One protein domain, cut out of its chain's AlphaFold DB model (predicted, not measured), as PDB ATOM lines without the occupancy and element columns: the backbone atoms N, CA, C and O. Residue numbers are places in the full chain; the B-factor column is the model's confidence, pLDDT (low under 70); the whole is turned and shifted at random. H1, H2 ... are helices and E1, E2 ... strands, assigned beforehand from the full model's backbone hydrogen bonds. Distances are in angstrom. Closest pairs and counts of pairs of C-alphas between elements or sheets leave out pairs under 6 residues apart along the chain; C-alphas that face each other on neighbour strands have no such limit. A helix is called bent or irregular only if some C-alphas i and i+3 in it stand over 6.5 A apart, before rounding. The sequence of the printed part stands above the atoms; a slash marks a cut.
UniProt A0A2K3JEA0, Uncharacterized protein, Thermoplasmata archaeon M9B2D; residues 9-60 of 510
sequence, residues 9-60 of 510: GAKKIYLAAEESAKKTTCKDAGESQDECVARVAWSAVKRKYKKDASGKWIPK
ATOM      1  N   GLY A   9      -3.091   0.020  23.418       84.31
ATOM      2  CA  GLY A   9      -2.922  -0.622  24.724       84.31
ATOM      3  C   GLY A   9      -1.622  -0.233  25.443       84.31
ATOM      4  O   GLY A   9      -1.647   0.056  26.636       84.31
ATOM      5  N   ALA A  10      -0.497  -0.156  24.726       89.75
ATOM      6  CA  ALA A  10       0.782   0.281  25.287       89.75
ATOM      7  C   ALA A  10       0.764   1.771  25.654       89.75
ATOM      8  O   ALA A  10       1.274   2.147  26.706       89.75
ATOM      9  N   LYS A  11       0.121   2.612  24.835       93.56
ATOM     10  CA  LYS A  11      -0.071   4.038  25.120       93.56
ATOM     11  C   LYS A  11      -0.893   4.242  26.394       93.56
ATOM     12  O   LYS A  11      -0.534   5.072  27.221       93.56
ATOM     13  N   LYS A  12      -1.942   3.435  26.598       88.75
ATOM     14  CA  LYS A  12      -2.738   3.449  27.837       88.75
ATOM     15  C   LYS A  12      -1.896   3.082  29.065       88.75
ATOM     16  O   LYS A  12      -1.985   3.776  30.070       88.75
ATOM     17  N   ILE A  13      -1.060   2.040  28.973       87.56
ATOM     18  CA  ILE A  13      -0.119   1.670  30.050       87.56
ATOM     19  C   ILE A  13       0.848   2.815  30.337       87.56
ATOM     20  O   ILE A  13       1.050   3.152  31.499       87.56
ATOM     21  N   TYR A  14       1.423   3.411  29.290       94.19
ATOM     22  CA  TYR A  14       2.376   4.507  29.422       94.19
ATOM     23  C   TYR A  14       1.771   5.687  30.183       94.19
ATOM     24  O   TYR A  14       2.307   6.078  31.213       94.19
ATOM     25  N   LEU A  15       0.636   6.211  29.708       93.00
ATOM     26  CA  LEU A  15       0.002   7.404  30.277       93.00
ATOM     27  C   LEU A  15      -0.429   7.190  31.729       93.00
ATOM     28  O   LEU A  15      -0.243   8.064  32.570       93.00
ATOM     29  N   ALA A  16      -0.972   6.016  32.041       86.94
ATOM     30  CA  ALA A  16      -1.419   5.729  33.393       86.94
ATOM     31  C   ALA A  16      -0.241   5.462  34.354       86.94
ATOM     32  O   ALA A  16      -0.261   5.932  35.492       86.94
ATOM     33  N   ALA A  17       0.829   4.798  33.899       88.19
ATOM     34  CA  ALA A  17       2.063   4.668  34.676       88.19
ATOM     35  C   ALA A  17       2.764   6.024  34.877       88.19
ATOM     36  O   ALA A  17       3.293   6.281  35.956       88.19
ATOM     37  N   GLU A  18       2.730   6.902  33.874       93.69
ATOM     38  CA  GLU A  18       3.207   8.283  33.965       93.69
ATOM     39  C   GLU A  18       2.425   9.074  35.024       93.69
ATOM     40  O   GLU A  18       3.025   9.681  35.915       93.69
ATOM     41  N   GLU A  19       1.091   9.045  34.974       91.81
ATOM     42  CA  GLU A  19       0.235   9.740  35.940       91.81
ATOM     43  C   GLU A  19       0.458   9.223  37.369       91.81
ATOM     44  O   GLU A  19       0.605  10.013  38.310       91.81
ATOM     45  N   SER A  20       0.535   7.901  37.535       88.44
ATOM     46  CA  SER A  20       0.812   7.266  38.823       88.44
ATOM     47  C   SER A  20       2.199   7.646  39.352       88.44
ATOM     48  O   SER A  20       2.327   8.058  40.510       88.44
ATOM     49  N   ALA A  21       3.235   7.608  38.507       88.50
ATOM     50  CA  ALA A  21       4.600   7.971  38.884       88.50
ATOM     51  C   ALA A  21       4.714   9.438  39.322       88.50
ATOM     52  O   ALA A  21       5.381   9.712  40.322       88.50
ATOM     53  N   LYS A  22       4.017  10.365  38.644       91.69
ATOM     54  CA  LYS A  22       3.952  11.788  39.030       91.69
ATOM     55  C   LYS A  22       3.379  11.977  40.437       91.69
ATOM     56  O   LYS A  22       3.855  12.828  41.184       91.69
ATOM     57  N   LYS A  23       2.368  11.183  40.804       89.62
ATOM     58  CA  LYS A  23       1.682  11.267  42.106       89.62
ATOM     59  C   LYS A  23       2.433  10.563  43.236       89.62
ATOM     60  O   LYS A  23       2.285  10.958  44.392       89.62
ATOM     61  N   THR A  24       3.194   9.521  42.911       88.88
ATOM     62  CA  THR A  24       3.799   8.611  43.889       88.88
ATOM     63  C   THR A  24       5.327   8.633  43.794       88.88
ATOM     64  O   THR A  24       5.979   9.489  44.385       88.88
ATOM     65  N   THR A  25       5.894   7.709  43.024       82.19
ATOM     66  CA  THR A  25       7.304   7.299  43.042       82.19
ATOM     67  C   THR A  25       8.274   8.418  42.655       82.19
ATOM     68  O   THR A  25       9.393   8.448  43.154       82.19
ATOM     69  N   CYS A  26       7.857   9.347  41.792       88.88
ATOM     70  CA  CYS A  26       8.700  10.430  41.283       88.88
ATOM     71  C   CYS A  26       8.305  11.810  41.831       88.88
ATOM     72  O   CYS A  26       8.770  12.823  41.314       88.88
ATOM     73  N   LYS A  27       7.447  11.878  42.858       87.69
ATOM     74  CA  LYS A  27       6.926  13.147  43.391       87.69
ATOM     75  C   LYS A  27       8.029  14.087  43.898       87.69
ATOM     76  O   LYS A  27       7.936  15.291  43.691       87.69
ATOM     77  N   ASP A  28       9.069  13.532  44.517       88.75
ATOM     78  CA  ASP A  28      10.137  14.295  45.178       88.75
ATOM     79  C   ASP A  28      11.445  14.332  44.359       88.75
ATOM     80  O   ASP A  28      12.501  14.692  44.873       88.75
ATOM     81  N   ALA A  29      11.393  13.963  43.074       82.06
ATOM     82  CA  ALA A  29      12.569  13.871  42.200       82.06
ATOM     83  C   ALA A  29      13.103  15.238  41.702       82.06
ATOM     84  O   ALA A  29      14.118  15.290  41.003       82.06
ATOM     85  N   GLY A  30      12.451  16.348  42.067       87.12
ATOM     86  CA  GLY A  30      12.888  17.706  41.726       87.12
ATOM     87  C   GLY A  30      12.998  17.930  40.214       87.12
ATOM     88  O   GLY A  30      12.110  17.547  39.461       87.12
ATOM     89  N   GLU A  31      14.111  18.516  39.765       72.81
ATOM     90  CA  GLU A  31      14.387  18.797  38.343       72.81
ATOM     91  C   GLU A  31      14.460  17.530  37.467       72.81
ATOM     92  O   GLU A  31      14.296  17.610  36.256       72.81
ATOM     93  N   SER A  32      14.624  16.348  38.073       87.00
ATOM     94  CA  SER A  32      14.633  15.050  37.377       87.00
ATOM     95  C   SER A  32      13.268  14.346  37.356       87.00
ATOM     96  O   SER A  32      13.172  13.170  36.993       87.00
ATOM     97  N   GLN A  33      12.190  15.028  37.768       90.00
ATOM     98  CA  GLN A  33      10.859  14.423  37.863       90.00
ATOM     99  C   GLN A  33      10.371  13.871  36.523       90.00
ATOM    100  O   GLN A  33       9.924  12.725  36.485       90.00
ATOM    101  N   ASP A  34      10.510  14.618  35.430       90.44
ATOM    102  CA  ASP A  34      10.052  14.167  34.110       90.44
ATOM    103  C   ASP A  34      10.848  12.958  33.600       90.44
ATOM    104  O   ASP A  34      10.264  12.005  33.079       90.44
ATOM    105  N   GLU A  35      12.164  12.927  33.828       91.12
ATOM    106  CA  GLU A  35      13.008  11.776  33.490       91.12
ATOM    107  C   GLU A  35      12.644  10.540  34.322       91.12
ATOM    108  O   GLU A  35      12.487   9.440  33.780       91.12
ATOM    109  N   CYS A  36      12.446  10.711  35.634       88.31
ATOM    110  CA  CYS A  36      12.002   9.644  36.528       88.31
ATOM    111  C   CYS A  36      10.660   9.066  36.067       88.31
ATOM    112  O   CYS A  36      10.514   7.847  35.939       88.31
ATOM    113  N   VAL A  37       9.694   9.937  35.772       91.44
ATOM    114  CA  VAL A  37       8.350   9.563  35.335       91.44
ATOM    115  C   VAL A  37       8.394   8.835  33.997       91.44
ATOM    116  O   VAL A  37       7.813   7.755  33.876       91.44
ATOM    117  N   ALA A  38       9.121   9.371  33.015       91.81
ATOM    118  CA  ALA A  38       9.285   8.736  31.714       91.81
ATOM    119  C   ALA A  38       9.938   7.356  31.854       91.81
ATOM    120  O   ALA A  38       9.487   6.392  31.231       91.81
ATOM    121  N   ARG A  39      10.952   7.217  32.716       90.19
ATOM    122  CA  ARG A  39      11.606   5.932  32.998       90.19
ATOM    123  C   ARG A  39      10.638   4.917  33.608       90.19
ATOM    124  O   ARG A  39      10.635   3.761  33.177       90.19
ATOM    125  N   VAL A  40       9.801   5.321  34.567       86.06
ATOM    126  CA  VAL A  40       8.778   4.443  35.170       86.06
ATOM    127  C   VAL A  40       7.722   4.045  34.135       86.06
ATOM    128  O   VAL A  40       7.423   2.857  33.992       86.06
ATOM    129  N   ALA A  41       7.224   5.002  33.351       91.81
ATOM    130  CA  ALA A  41       6.225   4.764  32.313       91.81
ATOM    131  C   ALA A  41       6.740   3.819  31.213       91.81
ATOM    132  O   ALA A  41       6.091   2.823  30.883       91.81
ATOM    133  N   TRP A  42       7.953   4.051  30.704       92.94
ATOM    134  CA  TRP A  42       8.595   3.156  29.738       92.94
ATOM    135  C   TRP A  42       8.887   1.776  30.326       92.94
ATOM    136  O   TRP A  42       8.745   0.778  29.618       92.94
ATOM    137  N   SER A  43       9.244   1.689  31.609       84.88
ATOM    138  CA  SER A  43       9.430   0.401  32.287       84.88
ATOM    139  C   SER A  43       8.123  -0.392  32.355       84.88
ATOM    140  O   SER A  43       8.128  -1.594  32.087       84.88
ATOM    141  N   ALA A  44       6.991   0.262  32.635       85.19
ATOM    142  CA  ALA A  44       5.677  -0.381  32.621       85.19
ATOM    143  C   ALA A  44       5.308  -0.908  31.223       85.19
ATOM    144  O   ALA A  44       4.874  -2.055  31.090       85.19
ATOM    145  N   VAL A  45       5.565  -0.125  30.166       89.06
ATOM    146  CA  VAL A  45       5.370  -0.571  28.775       89.06
ATOM    147  C   VAL A  45       6.263  -1.771  28.456       89.06
ATOM    148  O   VAL A  45       5.757  -2.800  28.011       89.06
ATOM    149  N   LYS A  46       7.568  -1.693  28.742       89.00
ATOM    150  CA  LYS A  46       8.549  -2.763  28.469       89.00
ATOM    151  C   LYS A  46       8.258  -4.070  29.217       89.00
ATOM    152  O   LYS A  46       8.703  -5.134  28.784       89.00
ATOM    153  N   ARG A  47       7.508  -4.031  30.324       78.25
ATOM    154  CA  ARG A  47       7.056  -5.242  31.034       78.25
ATOM    155  C   ARG A  47       5.980  -6.010  30.271       78.25
ATOM    156  O   ARG A  47       5.979  -7.232  30.320       78.25
ATOM    157  N   LYS A  48       5.089  -5.316  29.558       81.50
ATOM    158  CA  LYS A  48       3.944  -5.930  28.859       81.50
ATOM    159  C   LYS A  48       4.063  -5.920  27.336       81.50
ATOM    160  O   LYS A  48       3.295  -6.605  26.672       81.50
ATOM    161  N   TYR A  49       5.022  -5.188  26.784       88.69
ATOM    162  CA  TYR A  49       5.270  -5.074  25.350       88.69
ATOM    163  C   TYR A  49       6.763  -5.229  25.044       88.69
ATOM    164  O   TYR A  49       7.625  -4.907  25.864       88.69
ATOM    165  N   LYS A  50       7.074  -5.724  23.847       88.00
ATOM    166  CA  LYS A  50       8.427  -5.794  23.271       88.00
ATOM    167  C   LYS A  50       8.407  -5.239  21.854       88.00
ATOM    168  O   LYS A  50       7.347  -5.212  21.239       88.00
ATOM    169  N   LYS A  51       9.558  -4.824  21.331       88.56
ATOM    170  CA  LYS A  51       9.691  -4.533  19.901       88.56
ATOM    171  C   LYS A  51       9.908  -5.837  19.132       88.56
ATOM    172  O   LYS A  51      10.618  -6.714  19.617       88.56
ATOM    173  N   ASP A  52       9.264  -5.977  17.983       84.00
ATOM    174  CA  ASP A  52       9.564  -7.035  17.019       84.00
ATOM    175  C   ASP A  52      10.796  -6.676  16.164       84.00
ATOM    176  O   ASP A  52      11.404  -5.617  16.342       84.00
ATOM    177  N   ALA A  53      11.155  -7.544  15.214       79.38
ATOM    178  CA  ALA A  53      12.277  -7.316  14.302       79.38
ATOM    179  C   ALA A  53      12.122  -6.052  13.428       79.38
ATOM    180  O   ALA A  53      13.110  -5.543  12.910       79.38
ATOM    181  N   SER A  54      10.902  -5.524  13.271       85.56
ATOM    182  CA  SER A  54      10.630  -4.271  12.555       85.56
ATOM    183  C   SER A  54      10.689  -3.030  13.458       85.56
ATOM    184  O   SER A  54      10.459  -1.912  12.998       85.56
ATOM    185  N   GLY A  55      10.968  -3.205  14.753       87.38
ATOM    186  CA  GLY A  55      10.949  -2.133  15.746       87.38
ATOM    187  C   GLY A  55       9.548  -1.768  16.247       87.38
ATOM    188  O   GLY A  55       9.418  -0.835  17.050       87.38
ATOM    189  N   LYS A  56       8.501  -2.490  15.824       89.19
ATOM    190  CA  LYS A  56       7.113  -2.247  16.228       89.19
ATOM    191  C   LYS A  56       6.830  -2.894  17.578       89.19
ATOM    192  O   LYS A  56       7.170  -4.046  17.821       89.19
ATOM    193  N   TRP A  57       6.168  -2.155  18.465       89.06
ATOM    194  CA  TRP A  57       5.755  -2.684  19.762       89.06
ATOM    195  C   TRP A  57       4.609  -3.689  19.611       89.06
ATOM    196  O   TRP A  57       3.545  -3.358  19.087       89.06
ATOM    197  N   ILE A  58       4.812  -4.895  20.128       86.25
ATOM    198  CA  ILE A  58       3.830  -5.976  20.208       86.25
ATOM    199  C   ILE A  58       3.669  -6.432  21.666       86.25
ATOM    200  O   ILE A  58       4.631  -6.342  22.438       86.25
ATOM    201  N   PRO A  59       2.476  -6.898  22.084       81.38
ATOM    202  CA  PRO A  59       2.288  -7.461  23.416       81.38
ATOM    203  C   PRO A  59       3.260  -8.620  23.670       81.38
ATOM    204  O   PRO A  59       3.468  -9.475  22.807       81.38
ATOM    205  N   LYS A  60       3.864  -8.660  24.858       80.56
ATOM    206  CA  LYS A  60       4.532  -9.863  25.363       80.56
ATOM    207  C   LYS A  60       3.447 -10.870  25.739       80.56
ATOM    208  O   LYS A  60       2.409 -10.476  26.274       80.56
TER     209      LYS A  60
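Overview. This is residues 9 to 60 of the 510 residues of an uncharacterized protein of Thermoplasmata archaeon M9B2D (UniProt A0A2K3JEA0). Two helices, H1 and H2, fold back on each other as a long helical hairpin, and a small hairpin of two short strands, E1 and E2, sits at the end where H1 begins and H2 ends. The printed part has 52 residues, in the order H1, H2, E1, E2, with E1 and E2 antiparallel, and is mostly helix. It is a rod of 37 by 16 by 13 A, only just loose, close to compact, with a radius of gyration of the C-alphas of 12.0 A.

Arrangement. Start with H1, residues 9 to 23, and H2, residues 30 to 48: they touch, closest at the C-alphas of Ala 17 and Ala 41, 4.8 A apart. They run opposite ways at a shallow tilt of 34 degrees, only just short of steep. In H1 every O i to N i+4 pair is within hydrogen-bond range, in H2 12 of 15. Next, E1, residues 49 to 51, and E2, residues 57 to 59, form an antiparallel hairpin; look for N 50 and O 58, 2.9 A apart, within hydrogen-bond range. H1 and E2 are near each other.

Along the chain. Find C-alpha 9 at (-2.922, -0.622, 24.724); from there H1 runs 21.6 A. H2 runs 28.4 A from C-alpha 30 and is irregular, with C-alphas 31 and 34 7.6 A apart. E1 spans 7.0 A; E2 spans 6.9 A, ending at C-alpha 59 (2.288, -7.461, 23.416).

Size, cuts and confidence. The C-alphas of Asp 28 and Ala 53 are the two farthest apart, 37.7 A. The printed part has no cut, no link is long, and no printed residue is under 70 in pLDDT.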